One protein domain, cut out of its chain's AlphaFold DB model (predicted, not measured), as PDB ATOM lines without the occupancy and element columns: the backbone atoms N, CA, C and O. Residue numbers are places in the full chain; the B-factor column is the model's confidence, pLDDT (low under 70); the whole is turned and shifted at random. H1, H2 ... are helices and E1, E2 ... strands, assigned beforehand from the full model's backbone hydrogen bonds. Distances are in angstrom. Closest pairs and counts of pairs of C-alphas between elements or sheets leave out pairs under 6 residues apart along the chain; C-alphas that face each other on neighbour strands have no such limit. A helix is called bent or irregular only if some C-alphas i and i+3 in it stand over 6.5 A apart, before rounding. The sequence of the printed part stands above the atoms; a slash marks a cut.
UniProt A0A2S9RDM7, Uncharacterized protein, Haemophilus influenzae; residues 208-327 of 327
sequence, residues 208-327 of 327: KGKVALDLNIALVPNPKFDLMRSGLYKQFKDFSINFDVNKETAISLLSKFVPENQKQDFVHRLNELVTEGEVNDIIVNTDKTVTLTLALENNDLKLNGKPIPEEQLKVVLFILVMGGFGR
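This is residues 208 to 327 of the 327 residues of an uncharacterized protein of Haemophilus influenzae (UniProt A0A2S9RDM7). A long, twisted sheet of four antiparallel strands makes a wall, with H1 standing up at one end and H2 folding back from H1 toward the sheet. The last helix, H3, begins near the edge strand E4 and sticks out with its later part, as residues 318 to 327, of which 318 to 324 belong to H3, stand free; H2 and H3 only graze the sheet and are apart from each other, while residues 220 to 235 make a long loop at the other end of the wall from H1. The printed part has 120 residues with three named helices and four named strands, E1 E2 H1 H2 E3 E4 H3 along the chain, sheet order E1 E2 E3 E4, class mixed. It is only just compact, close to loose, with a radius of gyration of the C-alphas of 16.2 A, and elongated, spanning 51 by 28 by 24 A.

E1, residues 209 to 219, begins with C-alpha 209 at (315.228, 315.230, 464.668) and is 33.1 A long. E2, residues 236 to 246, measures 29.2 A. H1, residues 247 to 257, is 16.3 A long. H2, residues 260 to 279, measures 29.7 A from C-alpha 260 at (304.069, 327.405, 449.047); it is irregular, with C-alphas 261 and 264 7.3 A apart. E3 is residues 289 to 297, 23.8 A, and E4 residues 300 to 303, 10.0 A. H3, residues 310 to 324, is 20.7 A long and ends with C-alpha 324 at (327.525, 326.278, 451.156).

E1 and E2 form a hairpin at 173 degrees, with N 214 and O 242 2.8 A apart, within hydrogen-bond range. E2 and E3 are antiparallel at 172 degrees, with N 243 and O 292 at 2.8 A. E3 and E4 form a hairpin at 177 degrees, with N 295 and O 302 at 2.9 A. H1 is on the sheet at a height of 9.7 A and stands up from it, its line rising 52 degrees; the closest C-alphas of E1 and H1, of Gly 209 and Thr 249, are 5.6 A apart. H1 and H2 form a helical hairpin and only just touch, with 3 pairs of C-alphas within 8 A, H2 by residues 263 to 267 alone; the closest C-alphas, of Ser 255 and Lys 263, are 6.2 A apart. Their tilt is steep, 39 degrees, opposite ways. H2 only grazes the sheet with residues 274 to 278, H3 with residues 310 to 317. Every O i to N i+4 pair is within hydrogen-bond range in H3, but 5 of 7 in H1 and 14 of 16 in H2.

The two C-alphas farthest apart, of Pro 221 and Asn 261, are 52.2 A from each other. The printed part has no cut. The link from E1 to E2, 16 residues, is long. The mean pLDDT of the printed part is 87.4; residue 227 and residues 319 to 327 are under 70.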
ATOM      1  N   LYS A 208     311.289 316.550 465.205       94.06
ATOM      2  CA  LYS A 208     311.436 315.470 464.216       94.06
ATOM      3  C   LYS A 208     312.845 314.877 464.211       94.06
ATOM      4  O   LYS A 208     313.039 313.732 463.797       94.06
ATOM      5  N   GLY A 209     313.832 315.638 464.684       96.44
ATOM      6  CA  GLY A 209     315.228 315.230 464.668       96.44
ATOM      7  C   GLY A 209     316.211 316.396 464.644       96.44
ATOM      8  O   GLY A 209     315.926 317.508 465.086       96.44
ATOM      9  N   LYS A 210     317.422 316.110 464.160       96.81
ATOM     10  CA  LYS A 210     318.576 317.009 464.207       96.81
ATOM     11  C   LYS A 210     319.279 317.046 462.853       96.81
ATOM     12  O   LYS A 210     319.401 316.021 462.191       96.81
ATOM     13  N   VAL A 211     319.769 318.224 462.490       97.25
ATOM     14  CA  VAL A 211     320.751 318.447 461.427       97.25
ATOM     15  C   VAL A 211     322.025 318.947 462.092       97.25
ATOM     16  O   VAL A 211     321.983 319.936 462.824       97.25
ATOM     17  N   ALA A 212     323.139 318.252 461.887       97.25
ATOM     18  CA  ALA A 212     324.411 318.540 462.534       97.25
ATOM     19  C   ALA A 212     325.585 318.505 461.549       97.25
ATOM     20  O   ALA A 212     325.613 317.703 460.614       97.25
ATOM     21  N   LEU A 213     326.553 319.376 461.813       95.81
ATOM     22  CA  LEU A 213     327.867 319.434 461.198       95.81
ATOM     23  C   LEU A 213     328.917 319.395 462.308       95.81
ATOM     24  O   LEU A 213     328.940 320.274 463.174       95.81
ATOM     25  N   ASP A 214     329.809 318.417 462.221       97.50
ATOM     26  CA  ASP A 214     331.065 318.415 462.953       97.50
ATOM     27  C   ASP A 214     332.218 318.699 461.986       97.50
ATOM     28  O   ASP A 214     332.326 318.082 460.926       97.50
ATOM     29  N   LEU A 215     333.100 319.622 462.351       96.44
ATOM     30  CA  LEU A 215     334.286 319.975 461.577       96.44
ATOM     31  C   LEU A 215     335.498 320.010 462.501       96.44
ATOM     32  O   LEU A 215     335.439 320.550 463.600       96.44
ATOM     33  N   ASN A 216     336.616 319.474 462.038       97.50
ATOM     34  CA  ASN A 216     337.913 319.576 462.684       97.50
ATOM     35  C   ASN A 216     338.960 319.800 461.599       97.50
ATOM     36  O   ASN A 216     339.061 319.009 460.664       97.50
ATOM     37  N   ILE A 217     339.722 320.879 461.711       95.81
ATOM     38  CA  ILE A 217     340.822 321.202 460.807       95.81
ATOM     39  C   ILE A 217     342.013 321.572 461.677       95.81
ATOM     40  O   ILE A 217     341.999 322.635 462.287       95.81
ATOM     41  N   ALA A 218     343.048 320.738 461.716       97.12
ATOM     42  CA  ALA A 218     344.336 321.058 462.320       97.12
ATOM     43  C   ALA A 218     345.416 321.067 461.242       97.12
ATOM     44  O   ALA A 218     345.557 320.092 460.502       97.12
ATOM     45  N   LEU A 219     346.192 322.143 461.146       96.38
ATOM     46  CA  LEU A 219     347.203 322.283 460.095       96.38
ATOM     47  C   LEU A 219     348.559 321.703 460.510       96.38
ATOM     48  O   LEU A 219     348.924 321.685 461.685       96.38
ATOM     49  N   VAL A 220     349.325 321.255 459.516       94.50
ATOM     50  CA  VAL A 220     350.766 320.985 459.658       94.50
ATOM     51  C   VAL A 220     351.553 322.306 459.674       94.50
ATOM     52  O   VAL A 220     351.027 323.333 459.240       94.50
ATOM     53  N   PRO A 221     352.812 322.330 460.148       92.75
ATOM     54  CA  PRO A 221     353.603 323.555 460.098       92.75
ATOM     55  C   PRO A 221     353.926 323.957 458.654       92.75
ATOM     56  O   PRO A 221     354.301 323.119 457.834       92.75
ATOM     57  N   ASN A 222     353.844 325.259 458.372       91.25
ATOM     58  CA  ASN A 222     354.058 325.854 457.045       91.25
ATOM     59  C   ASN A 222     353.225 325.194 455.923       91.25
ATOM     60  O   ASN A 222     353.800 324.691 454.945       91.25
ATOM     61  N   PRO A 223     351.885 325.173 456.050       91.12
ATOM     62  CA  PRO A 223     351.021 324.514 455.083       91.12
ATOM     63  C   PRO A 223     351.102 325.202 453.713       91.12
ATOM     64  O   PRO A 223     351.247 326.419 453.593       91.12
ATOM     65  N   LYS A 224     350.988 324.405 452.652       87.94
ATOM     66  CA  LYS A 224     350.993 324.843 451.254       87.94
ATOM     67  C   LYS A 224     349.661 324.503 450.605       87.94
ATOM     68  O   LYS A 224     349.454 323.382 450.144       87.94
ATOM     69  N   PHE A 225     348.773 325.486 450.548       78.75
ATOM     70  CA  PHE A 225     347.487 325.348 449.874       78.75
ATOM     71  C   PHE A 225     347.651 325.630 448.382       78.75
ATOM     72  O   PHE A 225     347.651 326.777 447.946       78.75
ATOM     73  N   ASP A 226     347.807 324.566 447.604       75.56
ATOM     74  CA  ASP A 226     347.699 324.617 446.150       75.56
ATOM     75  C   ASP A 226     346.684 323.560 445.711       75.56
ATOM     76  O   ASP A 226     346.995 322.372 445.653       75.56
ATOM     77  N   LEU A 227     345.456 324.006 445.426       68.19
ATOM     78  CA  LEU A 227     344.352 323.141 444.992       68.19
ATOM     79  C   LEU A 227     344.636 322.460 443.640       68.19
ATOM     80  O   LEU A 227     344.005 321.455 443.313       68.19
ATOM     81  N   MET A 228     345.592 322.984 442.863       70.50
ATOM     82  CA  MET A 228     345.989 322.439 441.564       70.50
ATOM     83  C   MET A 228     347.097 321.388 441.682       70.50
ATOM     84  O   MET A 228     347.359 320.670 440.717       70.50
ATOM     85  N   ARG A 229     347.748 321.261 442.845       71.44
ATOM     86  CA  ARG A 229     348.771 320.239 443.106       71.44
ATOM     87  C   ARG A 229     348.201 319.076 443.908       71.44
ATOM     88  O   ARG A 229     347.138 319.173 444.512       71.44
ATOM     89  N   SER A 230     348.908 317.951 443.867       76.38
ATOM     90  CA  SER A 230     348.646 316.815 444.746       76.38
ATOM     91  C   SER A 230     349.236 317.045 446.141       76.38
ATOM     92  O   SER A 230     350.192 317.806 446.319       76.38
ATOM     93  N   GLY A 231     348.689 316.357 447.139       82.69
ATOM     94  CA  GLY A 231     349.065 316.473 448.543       82.69
ATOM     95  C   GLY A 231     348.298 317.532 449.340       82.69
ATOM     96  O   GLY A 231     348.821 317.986 450.360       82.69
ATOM     97  N   LEU A 232     347.083 317.916 448.939       82.81
ATOM     98  CA  LEU A 232     346.225 318.831 449.702       82.81
ATOM     99  C   LEU A 232     345.947 318.299 451.116       82.81
ATOM    100  O   LEU A 232     346.098 319.024 452.094       82.81
ATOM    101  N   TYR A 233     345.613 317.013 451.250       86.19
ATOM    102  CA  TYR A 233     345.323 316.415 452.560       86.19
ATOM    103  C   TYR A 233     346.559 316.344 453.475       86.19
ATOM    104  O   TYR A 233     346.423 316.325 454.693       86.19
ATOM    105  N   LYS A 234     347.774 316.393 452.907       88.81
ATOM    106  CA  LYS A 234     349.034 316.435 453.672       88.81
ATOM    107  C   LYS A 234     349.258 317.771 454.383       88.81
ATOM    108  O   LYS A 234     350.203 317.883 455.156       88.81
ATOM    109  N   GLN A 235     348.428 318.780 454.108       90.62
ATOM    110  CA  GLN A 235     348.456 320.057 454.823       90.62
ATOM    111  C   GLN A 235     347.733 319.982 456.174       90.62
ATOM    112  O   GLN A 235     347.818 320.921 456.968       90.62
ATOM    113  N   PHE A 236     347.051 318.868 456.453       92.88
ATOM    114  CA  PHE A 236     346.347 318.640 457.702       92.88
ATOM    115  C   PHE A 236     347.107 317.652 458.585       92.88
ATOM    116  O   PHE A 236     347.519 316.581 458.146       92.88
ATOM    117  N   LYS A 237     347.282 318.030 459.849       94.56
ATOM    118  CA  LYS A 237     347.698 317.133 460.929       94.56
ATOM    119  C   LYS A 237     346.528 316.261 461.383       94.56
ATOM    120  O   LYS A 237     346.722 315.106 461.740       94.56
ATOM    121  N   ASP A 238     345.337 316.846 461.388       95.62
ATOM    122  CA  ASP A 238     344.073 316.205 461.724       95.62
ATOM    123  C   ASP A 238     342.974 316.890 460.906       95.62
ATOM    124  O   ASP A 238     343.003 318.110 460.716       95.62
ATOM    125  N   PHE A 239     342.049 316.110 460.365       94.56
ATOM    126  CA  PHE A 239     340.991 316.622 459.508       94.56
ATOM    127  C   PHE A 239     339.778 315.707 459.561       94.56
ATOM    128  O   PHE A 239     339.888 314.509 459.290       94.56
ATOM    129  N   SER A 240     338.612 316.280 459.845       95.44
ATOM    130  CA  SER A 240     337.344 315.576 459.709       95.44
ATOM    131  C   SER A 240     336.189 316.518 459.401       95.44
ATOM    132  O   SER A 240     336.099 317.597 459.983       95.44
ATOM    133  N   ILE A 241     335.267 316.066 458.560       94.50
ATOM    134  CA  ILE A 241     333.967 316.680 458.301       94.50
ATOM    135  C   ILE A 241     332.913 315.592 458.454       94.50
ATOM    136  O   ILE A 241     332.965 314.595 457.735       94.50
ATOM    137  N   ASN A 242     331.946 315.793 459.344       95.69
ATOM    138  CA  ASN A 242     330.820 314.885 459.508       95.69
ATOM    139  C   ASN A 242     329.510 315.650 459.376       95.69
ATOM    140  O   ASN A 242     329.253 316.576 460.139       95.69
ATOM    141  N   PHE A 243     328.673 315.232 458.435       94.44
ATOM    142  CA  PHE A 243     327.284 315.660 458.349       94.44
ATOM    143  C   PHE A 243     326.385 314.540 458.859       94.44
ATOM    144  O   PHE A 243     326.526 313.391 458.439       94.44
ATOM    145  N   ASP A 244     325.440 314.895 459.721       96.00
ATOM    146  CA  ASP A 244     324.362 314.017 460.171       96.00
ATOM    147  C   ASP A 244     323.039 314.771 460.056       96.00
ATOM    148  O   ASP A 244     322.751 315.700 460.816       96.00
ATOM    149  N   VAL A 245     322.267 314.420 459.032       97.00
ATOM    150  CA  VAL A 245     321.083 315.158 458.608       97.00
ATOM    151  C   VAL A 245     319.864 314.262 458.747       97.00
ATOM    152  O   VAL A 245     319.666 313.339 457.957       97.00
ATOM    153  N   ASN A 246     318.983 314.559 459.700       97.81
ATOM    154  CA  ASN A 246     317.623 314.032 459.668       97.81
ATOM    155  C   ASN A 246     316.867 314.653 458.482       97.81
ATOM    156  O   ASN A 246     316.703 315.874 458.412       97.81
ATOM    157  N   LYS A 247     316.398 313.808 457.557       95.56
ATOM    158  CA  LYS A 247     315.742 314.249 456.316       95.56
ATOM    159  C   LYS A 247     314.492 315.079 456.581       95.56
ATOM    160  O   LYS A 247     314.276 316.099 455.932       95.56
ATOM    161  N   GLU A 248     313.672 314.646 457.534       95.69
ATOM    162  CA  GLU A 248     312.397 315.293 457.826       95.69
ATOM    163  C   GLU A 248     312.600 316.673 458.458       95.69
ATOM    164  O   GLU A 248     311.956 317.639 458.044       95.69
ATOM    165  N   THR A 249     313.535 316.787 459.405       96.62
ATOM    166  CA  THR A 249     313.950 318.068 459.989       96.62
ATOM    167  C   THR A 249     314.535 318.987 458.920       96.62
ATOM    168  O   THR A 249     314.119 320.138 458.825       96.62
ATOM    169  N   ALA A 250     315.443 318.503 458.066       95.00
ATOM    170  CA  ALA A 250     316.037 319.320 457.006       95.00
ATOM    171  C   ALA A 250     314.978 319.881 456.044       95.00
ATOM    172  O   ALA A 250     314.936 321.090 455.808       95.00
ATOM    173  N   ILE A 251     314.069 319.031 455.552       93.94
ATOM    174  CA  ILE A 251     312.955 319.456 454.693       93.94
ATOM    175  C   ILE A 251     312.062 320.462 455.429       93.94
ATOM    176  O   ILE A 251     311.736 321.507 454.868       93.94
ATOM    177  N   SER A 252     311.686 320.177 456.679       94.06
ATOM    178  CA  SER A 252     310.830 321.038 457.507       94.06
ATOM    179  C   SER A 252     311.440 322.425 457.718       94.06
ATOM    180  O   SER A 252     310.741 323.432 457.604       94.06
ATOM    181  N   LEU A 253     312.745 322.497 457.990       93.56
ATOM    182  CA  LEU A 253     313.458 323.751 458.216       93.56
ATOM    183  C   LEU A 253     313.608 324.560 456.932       93.56
ATOM    184  O   LEU A 253     313.234 325.730 456.908       93.56
ATOM    185  N   LEU A 254     314.114 323.947 455.862       92.56
ATOM    186  CA  LEU A 254     314.391 324.661 454.616       92.56
ATOM    187  C   LEU A 254     313.100 325.107 453.916       92.56
ATOM    188  O   LEU A 254     313.028 326.221 453.403       92.56
ATOM    189  N   SER A 255     312.037 324.298 453.981       93.44
ATOM    190  CA  SER A 255     310.748 324.636 453.363       93.44
ATOM    191  C   SER A 255     310.079 325.870 453.980       93.44
ATOM    192  O   SER A 255     309.201 326.448 453.347       93.44
ATOM    193  N   LYS A 256     310.474 326.318 455.183       92.38
ATOM    194  CA  LYS A 256     309.953 327.558 455.802       92.38
ATOM    195  C   LYS A 256     310.333 328.821 455.026       92.38
ATOM    196  O   LYS A 256     309.692 329.854 455.200       92.38
ATOM    197  N   PHE A 257     311.347 328.726 454.168       90.69
ATOM    198  CA  PHE A 257     311.847 329.822 453.341       90.69
ATOM    199  C   PHE A 257     311.466 329.680 451.864       90.69
ATOM    200  O   PHE A 257     311.835 330.518 451.048       90.69
ATOM    201  N   VAL A 258     310.716 328.632 451.515       92.94
ATOM    202  CA  VAL A 258     310.291 328.354 450.144       92.94
ATOM    203  C   VAL A 258     308.817 328.742 449.979       92.94
ATOM    204  O   VAL A 258     307.990 328.330 450.802       92.94
ATOM    205  N   PRO A 259     308.449 329.502 448.928       91.88
ATOM    206  CA  PRO A 259     307.054 329.807 448.620       91.88
ATOM    207  C   PRO A 259     306.196 328.542 448.501       91.88
ATOM    208  O   PRO A 259     306.641 327.536 447.951       91.88
ATOM    209  N   GLU A 260     304.944 328.589 448.969       91.38
ATOM    210  CA  GLU A 260     304.069 327.405 449.047       91.38
ATOM    211  C   GLU A 260     303.929 326.664 447.707       91.38
ATOM    212  O   GLU A 260     304.001 325.441 447.652       91.38
ATOM    213  N   ASN A 261     303.816 327.411 446.606       93.12
ATOM    214  CA  ASN A 261     303.698 326.871 445.250       93.12
ATOM    215  C   ASN A 261     304.989 326.227 444.706       93.12
ATOM    216  O   ASN A 261     304.944 325.602 443.651       93.12
ATOM    217  N   GLN A 262     306.123 326.383 445.391       94.06
ATOM    218  CA  GLN A 262     307.427 325.832 445.005       94.06
ATOM    219  C   GLN A 262     307.908 324.724 445.946       94.06
ATOM    220  O   GLN A 262     308.868 324.025 445.624       94.06
ATOM    221  N   LYS A 263     307.243 324.507 447.089       92.94
ATOM    222  CA  LYS A 263     307.669 323.511 448.087       92.94
ATOM    223  C   LYS A 263     307.777 322.097 447.521       92.94
ATOM    224  O   LYS A 263     308.703 321.374 447.870       92.94
ATOM    225  N   GLN A 264     306.861 321.702 446.637       93.44
ATOM    226  CA  GLN A 264     306.899 320.369 446.032       93.44
ATOM    227  C   GLN A 264     308.122 320.181 445.120       93.44
ATOM    228  O   GLN A 264     308.798 319.159 445.226       93.44
ATOM    229  N   ASP A 265     308.429 321.169 444.272       94.12
ATOM    230  CA  ASP A 265     309.624 321.160 443.413       94.12
ATOM    231  C   ASP A 265     310.905 321.172 444.259       94.12
ATOM    232  O   ASP A 265     311.827 320.401 444.011       94.12
ATOM    233  N   PHE A 266     310.927 321.969 445.330       92.31
ATOM    234  CA  PHE A 266     312.038 322.008 446.276       92.31
ATOM    235  C   PHE A 266     312.316 320.640 446.918       92.31
ATOM    236  O   PHE A 266     313.454 320.169 446.906       92.31
ATOM    237  N   VAL A 267     311.282 319.968 447.436       93.69
ATOM    238  CA  VAL A 267     311.423 318.624 448.023       93.69
ATOM    239  C   VAL A 267     311.872 317.607 446.975       93.69
ATOM    240  O   VAL A 267     312.697 316.746 447.277       93.69
ATOM    241  N   HIS A 268     311.370 317.707 445.741       93.12
ATOM    242  CA  HIS A 268     311.799 316.834 444.653       93.12
ATOM    243  C   HIS A 268     313.295 316.994 444.358       93.12
ATOM    244  O   HIS A 268     314.017 316.001 444.405       93.12
ATOM    245  N   ARG A 269     313.775 318.232 444.191       90.69
ATOM    246  CA  ARG A 269     315.198 318.533 443.966       90.69
ATOM    247  C   ARG A 269     316.093 318.068 445.109       90.69
ATOM    248  O   ARG A 269     317.172 317.546 444.863       90.69
ATOM    249  N   LEU A 270     315.662 318.228 446.364       90.19
ATOM    250  CA  LEU A 270     316.419 317.700 447.505       90.19
ATOM    251  C   LEU A 270     316.560 316.176 447.435       90.19
ATOM    252  O   LEU A 270     317.639 315.648 447.687       90.19
ATOM    253  N   ASN A 271     315.490 315.466 447.073       91.62
ATOM    254  CA  ASN A 271     315.537 314.013 446.920       91.62
ATOM    255  C   ASN A 271     316.409 313.583 445.731       91.62
ATOM    256  O   ASN A 271     317.112 312.580 445.843       91.62
ATOM    257  N   GLU A 272     316.403 314.333 444.626       91.12
ATOM    258  CA  GLU A 272     317.323 314.113 443.501       91.12
ATOM    259  C   GLU A 272     318.779 314.269 443.948       91.12
ATOM    260  O   GLU A 272     319.564 313.350 443.744       91.12
ATOM    261  N   LEU A 273     319.121 315.348 444.663       87.81
ATOM    262  CA  LEU A 273     320.472 315.566 445.197       87.81
ATOM    263  C   LEU A 273     320.924 314.442 446.138       87.81
ATOM    264  O   LEU A 273     322.073 314.005 446.081       87.81
ATOM    265  N   VAL A 274     320.028 313.955 447.000       90.94
ATOM    266  CA  VAL A 274     320.315 312.810 447.878       90.94
ATOM    267  C   VAL A 274     320.539 311.541 447.050       90.94
ATOM    268  O   VAL A 274     321.490 310.807 447.299       90.94
ATOM    269  N   THR A 275     319.711 311.299 446.035       91.19
ATOM    270  CA  THR A 275     319.848 310.127 445.159       91.19
ATOM    271  C   THR A 275     321.156 310.176 444.368       91.19
ATOM    272  O   THR A 275     321.886 309.191 444.320       91.19
ATOM    273  N   GLU A 276     321.495 311.326 443.786       87.81
ATOM    274  CA  GLU A 276     322.753 311.538 443.071       87.81
ATOM    275  C   GLU A 276     323.961 311.375 443.997       87.81
ATOM    276  O   GLU A 276     324.933 310.712 443.631       87.81
ATOM    277  N   GLY A 277     323.909 311.942 445.204       87.31
ATOM    278  CA  GLY A 277     324.973 311.786 446.190       87.31
ATOM    279  C   GLY A 277     325.183 310.327 446.595       87.31
ATOM    280  O   GLY A 277     326.326 309.903 446.755       87.31
ATOM    281  N   GLU A 278     324.106 309.553 446.742       91.38
ATOM    282  CA  GLU A 278     324.168 308.125 447.072       91.38
ATOM    283  C   GLU A 278     324.735 307.300 445.907       91.38
ATOM    284  O   GLU A 278     325.650 306.504 446.111       91.38
ATOM    285  N   VAL A 279     324.257 307.530 444.677       90.44
ATOM    286  CA  VAL A 279     324.736 306.839 443.462       90.44
ATOM    287  C   VAL A 279     326.231 307.066 443.226       90.44
ATOM    288  O   VAL A 279     326.913 306.182 442.712       90.44
ATOM    289  N   ASN A 280     326.747 308.233 443.612       85.56
ATOM    290  CA  ASN A 280     328.163 308.576 443.493       85.56
ATOM    291  C   ASN A 280     328.996 308.209 444.741       85.56
ATOM    292  O   ASN A 280     330.133 308.667 444.851       85.56
ATOM    293  N   ASP A 281     328.455 307.426 445.688       87.12
ATOM    294  CA  ASP A 281     329.109 307.037 446.953       87.12
ATOM    295  C   ASP A 281     329.554 308.241 447.835       87.12
ATOM    296  O   ASP A 281     330.379 308.094 448.743       87.12
ATOM    297  N   ILE A 282     329.002 309.443 447.606       86.75
ATOM    298  CA  ILE A 282     329.353 310.682 448.326       86.75
ATOM    299  C   ILE A 282     328.752 310.690 449.734       86.75
ATOM    300  O   ILE A 282     329.409 311.066 450.705       86.75
ATOM    301  N   ILE A 283     327.504 310.248 449.852       91.69
ATOM    302  CA  ILE A 283     326.746 310.209 451.106       91.69
ATOM    303  C   ILE A 283     326.290 308.781 451.400       91.69
ATOM    304  O   ILE A 283     326.125 307.965 450.497       91.69
ATOM    305  N   VAL A 284     326.018 308.500 452.671       95.25
ATOM    306  CA  VAL A 284     325.296 307.302 453.100       95.25
ATOM    307  C   VAL A 284     323.861 307.698 453.406       95.25
ATOM    308  O   VAL A 284     323.596 308.503 454.307       95.25
ATOM    309  N   ASN A 285     322.940 307.133 452.636       95.69
ATOM    310  CA  ASN A 285     321.519 307.422 452.693       95.69
ATOM    311  C   ASN A 285     320.767 306.295 453.420       95.69
ATOM    312  O   ASN A 285     320.950 305.119 453.123       95.69
ATOM    313  N   THR A 286     319.908 306.641 454.377       94.81
ATOM    314  CA  THR A 286     318.990 305.701 455.042       94.81
ATOM    315  C   THR A 286     317.560 306.222 454.963       94.81
ATOM    316  O   THR A 286     317.327 307.349 454.529       94.81
ATOM    317  N   ASP A 287     316.574 305.460 455.436       92.19
ATOM    318  CA  ASP A 287     315.175 305.914 455.448       92.19
ATOM    319  C   ASP A 287     314.989 307.261 456.168       92.19
ATOM    320  O   ASP A 287     314.169 308.079 455.754       92.19
ATOM    321  N   LYS A 288     315.767 307.521 457.230       94.56
ATOM    322  CA  LYS A 288     315.594 308.697 458.103       94.56
ATOM    323  C   LYS A 288     316.711 309.727 457.999       94.56
ATOM    324  O   LYS A 288     316.468 310.906 458.261       94.56
ATOM    325  N   THR A 289     317.921 309.299 457.658       96.56
ATOM    326  CA  THR A 289     319.112 310.146 457.740       96.56
ATOM    327  C   THR A 289     319.911 310.142 456.453       96.56
ATOM    328  O   THR A 289     319.923 309.168 455.703       96.56
ATOM    329  N   VAL A 290     320.592 311.256 456.220       96.56
ATOM    330  CA  VAL A 290     321.664 311.392 455.243       96.56
ATOM    331  C   VAL A 290     322.920 311.735 456.018       96.56
ATOM    332  O   VAL A 290     322.924 312.681 456.806       96.56
ATOM    333  N   THR A 291     323.975 310.959 455.810       96.69
ATOM    334  CA  THR A 291     325.249 311.165 456.496       96.69
ATOM    335  C   THR A 291     326.393 311.261 455.501       96.69
ATOM    336  O   THR A 291     326.350 310.661 454.428       96.69
ATOM    337  N   LEU A 292     327.414 312.032 455.853       94.56
ATOM    338  CA  LEU A 292     328.689 312.082 455.146       94.56
ATOM    339  C   LEU A 292     329.785 312.131 456.196       94.56
ATOM    340  O   LEU A 292     329.712 312.939 457.117       94.56
ATOM    341  N   THR A 293     330.804 311.297 456.053       95.44
ATOM    342  CA  THR A 293     331.988 311.308 456.919       95.44
ATOM    343  C   THR A 293     333.212 311.404 456.033       95.44
ATOM    344  O   THR A 293     333.486 310.494 455.260       95.44
ATOM    345  N   LEU A 294     333.961 312.492 456.138       93.75
ATOM    346  CA  LEU A 294     335.241 312.659 455.465       93.75
ATOM    347  C   LEU A 294     336.310 312.858 456.530       93.75
ATOM    348  O   LEU A 294     336.301 313.888 457.193       93.75
ATOM    349  N   ALA A 295     337.219 311.903 456.705       95.00
ATOM    350  CA  ALA A 295     338.209 311.945 457.777       95.00
ATOM    351  C   ALA A 295     339.596 311.512 457.300       95.00
ATOM    352  O   ALA A 295     339.735 310.642 456.438       95.00
ATOM    353  N   LEU A 296     340.630 312.134 457.866       93.44
ATOM    354  CA  LEU A 296     342.012 311.710 457.697       93.44
ATOM    355  C   LEU A 296     342.308 310.586 458.696       93.44
ATOM    356  O   LEU A 296     342.402 310.816 459.898       93.44
ATOM    357  N   GLU A 297     342.485 309.366 458.199       92.62
ATOM    358  CA  GLU A 297     342.751 308.178 459.007       92.62
ATOM    359  C   GLU A 297     344.034 307.495 458.533       92.62
ATOM    360  O   GLU A 297     344.137 307.077 457.382       92.62
ATOM    361  N   ASN A 298     345.015 307.323 459.424       86.62
ATOM    362  CA  ASN A 298     346.303 306.691 459.099       86.62
ATOM    363  C   ASN A 298     347.030 307.339 457.898       86.62
ATOM    364  O   ASN A 298     347.678 306.643 457.123       86.62
ATOM    365  N   ASN A 299     346.951 308.670 457.771       83.75
ATOM    366  CA  ASN A 299     347.464 309.478 456.649       83.75
ATOM    367  C   ASN A 299     346.745 309.298 455.303       83.75
ATOM    368  O   ASN A 299     347.145 309.939 454.330       83.75
ATOM    369  N   ASP A 300     345.673 308.509 455.257       87.94
ATOM    370  CA  ASP A 300     344.811 308.382 454.090       87.94
ATOM    371  C   ASP A 300     343.486 309.086 454.348       87.94
ATOM    372  O   ASP A 300     342.875 308.954 455.410       87.94
ATOM    373  N   LEU A 301     343.019 309.842 453.362       89.50
ATOM    374  CA  LEU A 301     341.706 310.448 453.457       89.50
ATOM    375  C   LEU A 301     340.638 309.426 453.081       89.50
ATOM    376  O   LEU A 301     340.721 308.772 452.035       89.50
ATOM    377  N   LYS A 302     339.621 309.308 453.928       92.88
ATOM    378  CA  LYS A 302     338.524 308.370 453.740       92.88
ATOM    379  C   LYS A 302     337.193 309.090 453.711       92.88
ATOM    380  O   LYS A 302     336.897 309.891 454.593       92.88
ATOM    381  N   LEU A 303     336.392 308.752 452.714       93.19
ATOM    382  CA  LEU A 303     335.002 309.143 452.586       93.19
ATOM    383  C   LEU A 303     334.127 307.942 452.957       93.19
ATOM    384  O   LEU A 303     334.269 306.861 452.389       93.19
ATOM    385  N   ASN A 304     333.249 308.115 453.940       93.56
ATOM    386  CA  ASN A 304     332.357 307.084 454.472       93.56
ATOM    387  C   ASN A 304     333.117 305.786 454.834       93.56
ATOM    388  O   ASN A 304     332.658 304.675 454.573       93.56
ATOM    389  N   GLY A 305     334.330 305.933 455.385       93.12
ATOM    390  CA  GLY A 305     335.225 304.832 455.766       93.12
ATOM    391  C   GLY A 305     336.016 304.185 454.616       93.12
ATOM    392  O   GLY A 305     336.856 303.321 454.873       93.12
ATOM    393  N   LYS A 306     335.804 304.602 453.362       92.06
ATOM    394  CA  LYS A 306     336.524 304.101 452.180       92.06
ATOM    395  C   LYS A 306     337.591 305.112 451.726       92.06
ATOM    396  O   LYS A 306     337.290 306.303 451.679       92.06
ATOM    397  N   PRO A 307     338.815 304.688 451.363       91.31
ATOM    398  CA  PRO A 307     339.811 305.591 450.781       91.31
ATOM    399  C   PRO A 307     339.268 306.305 449.537       91.31
ATOM    400  O   PRO A 307     338.683 305.655 448.669       91.31
ATOM    401  N   ILE A 308     339.480 307.620 449.439       88.12
ATOM    402  CA  ILE A 308     339.046 308.432 448.294       88.12
ATOM    403  C   ILE A 308     340.261 308.976 447.520       88.12
ATOM    404  O   ILE A 308     341.185 309.517 448.133       88.12
ATOM    405  N   PRO A 309     340.294 308.874 446.176       84.44
ATOM    406  CA  PRO A 309     341.316 309.536 445.373       84.44
ATOM    407  C   PRO A 309     341.283 311.058 445.545       84.44
ATOM    408  O   PRO A 309     340.218 311.670 445.605       84.44
ATOM    409  N   GLU A 310     342.451 311.693 445.527       79.56
ATOM    410  CA  GLU A 310     342.571 313.139 445.752       79.56
ATOM    411  C   GLU A 310     341.800 313.994 444.724       79.56
ATOM    412  O   GLU A 310     341.266 315.045 445.064       79.56
ATOM    413  N   GLU A 311     341.675 313.537 443.479       79.44
ATOM    414  CA  GLU A 311     340.885 314.246 442.463       79.44
ATOM    415  C   GLU A 311     339.382 314.234 442.778       79.44
ATOM    416  O   GLU A 311     338.703 315.243 442.608       79.44
ATOM    417  N   GLN A 312     338.864 313.126 443.319       77.56
ATOM    418  CA  GLN A 312     337.472 313.057 443.771       77.56
ATOM    419  C   GLN A 312     337.261 313.897 445.032       77.56
ATOM    420  O   GLN A 312     336.244 314.575 445.157       77.56
ATOM    421  N   LEU A 313     338.249 313.939 445.931       76.56
ATOM    422  CA  LEU A 313     338.228 314.835 447.084       76.56
ATOM    423  C   LEU A 313     338.080 316.301 446.668       76.56
ATOM    424  O   LEU A 313     337.281 317.019 447.265       76.56
ATOM    425  N   LYS A 314     338.841 316.765 445.670       76.38
ATOM    426  CA  LYS A 314     338.744 318.155 445.193       76.38
ATOM    427  C   LYS A 314     337.327 318.480 444.733       76.38
ATOM    428  O   LYS A 314     336.830 319.553 445.054       76.38
ATOM    429  N   VAL A 315     336.667 317.545 444.050       73.81
ATOM    430  CA  VAL A 315     335.262 317.683 443.642       73.81
ATOM    431  C   VAL A 315     334.338 317.736 444.859       73.81
ATOM    432  O   VAL A 315     333.513 318.638 444.933       73.81
ATOM    433  N   VAL A 316     334.504 316.849 445.846       73.88
ATOM    434  CA  VAL A 316     333.697 316.860 447.080       73.88
ATOM    435  C   VAL A 316     333.881 318.167 447.859       73.88
ATOM    436  O   VAL A 316     332.897 318.805 448.217       73.88
ATOM    437  N   LEU A 317     335.120 318.621 448.074       74.56
ATOM    438  CA  LEU A 317     335.405 319.901 448.733       74.56
ATOM    439  C   LEU A 317     334.853 321.082 447.932       74.56
ATOM    440  O   LEU A 317     334.300 322.007 448.519       74.56
ATOM    441  N   PHE A 318     334.963 321.048 446.604       71.56
ATOM    442  CA  PHE A 318     334.386 322.071 445.739       71.56
ATOM    443  C   PHE A 318     332.861 322.107 445.851       71.56
ATOM    444  O   PHE A 318     332.305 323.189 445.994       71.56
ATOM    445  N   ILE A 319     332.186 320.954 445.853       69.44
ATOM    446  CA  ILE A 319     330.734 320.860 446.059       69.44
ATOM    447  C   ILE A 319     330.352 321.366 447.452       69.44
ATOM    448  O   ILE A 319     329.375 322.094 447.570       69.44
ATOM    449  N   LEU A 320     331.114 321.048 448.500       67.81
ATOM    450  CA  LEU A 320     330.835 321.537 449.855       67.81
ATOM    451  C   LEU A 320     330.996 323.058 449.965       67.81
ATOM    452  O   LEU A 320     330.145 323.725 450.550       67.81
ATOM    453  N   VAL A 321     332.048 323.623 449.366       67.44
ATOM    454  CA  VAL A 321     332.258 325.078 449.330       67.44
ATOM    455  C   VAL A 321     331.176 325.741 448.474       67.44
ATOM    456  O   VAL A 321     330.488 326.640 448.940       67.44
ATOM    457  N   MET A 322     330.953 325.283 447.245       59.75
ATOM    458  CA  MET A 322     329.989 325.903 446.331       59.75
ATOM    459  C   MET A 322     328.533 325.661 446.728       59.75
ATOM    460  O   MET A 322     327.698 326.504 446.442       59.75
ATOM    461  N   GLY A 323     328.216 324.548 447.387       53.91
ATOM    462  CA  GLY A 323     326.890 324.262 447.938       53.91
ATOM    463  C   GLY A 323     326.599 325.063 449.208       53.91
ATOM    464  O   GLY A 323     325.461 325.466 449.421       53.91
ATOM    465  N   GLY A 324     327.626 325.359 450.016       46.81
ATOM    466  CA  GLY A 324     327.525 326.278 451.156       46.81
ATOM    467  C   GLY A 324     327.460 327.760 450.760       46.81
ATOM    468  O   GLY A 324     326.910 328.566 451.505       46.81
ATOM    469  N   PHE A 325     327.978 328.111 449.577       32.09
ATOM    470  CA  PHE A 325     327.972 329.466 448.998       32.09
ATOM    471  C   PHE A 325     327.109 329.576 447.721       32.09
ATOM    472  O   PHE A 325     327.317 330.451 446.878       32.09
ATOM    473  N   GLY A 326     326.145 328.670 447.549       30.03
ATOM    474  CA  GLY A 326     325.428 328.468 446.293       30.03
ATOM    475  C   GLY A 326     324.196 329.348 446.115       30.03
ATOM    476  O   GLY A 326     323.095 328.863 446.343       30.03
ATOM    477  N   ARG A 327     324.434 330.559 445.587       34.19
ATOM    478  CA  ARG A 327     323.496 331.554 445.009       34.19
ATOM    479  C   ARG A 327     322.512 332.262 445.937       34.19
ATOM    480  O   ARG A 327     321.532 331.640 446.387       34.19
TER     481      ARG A 327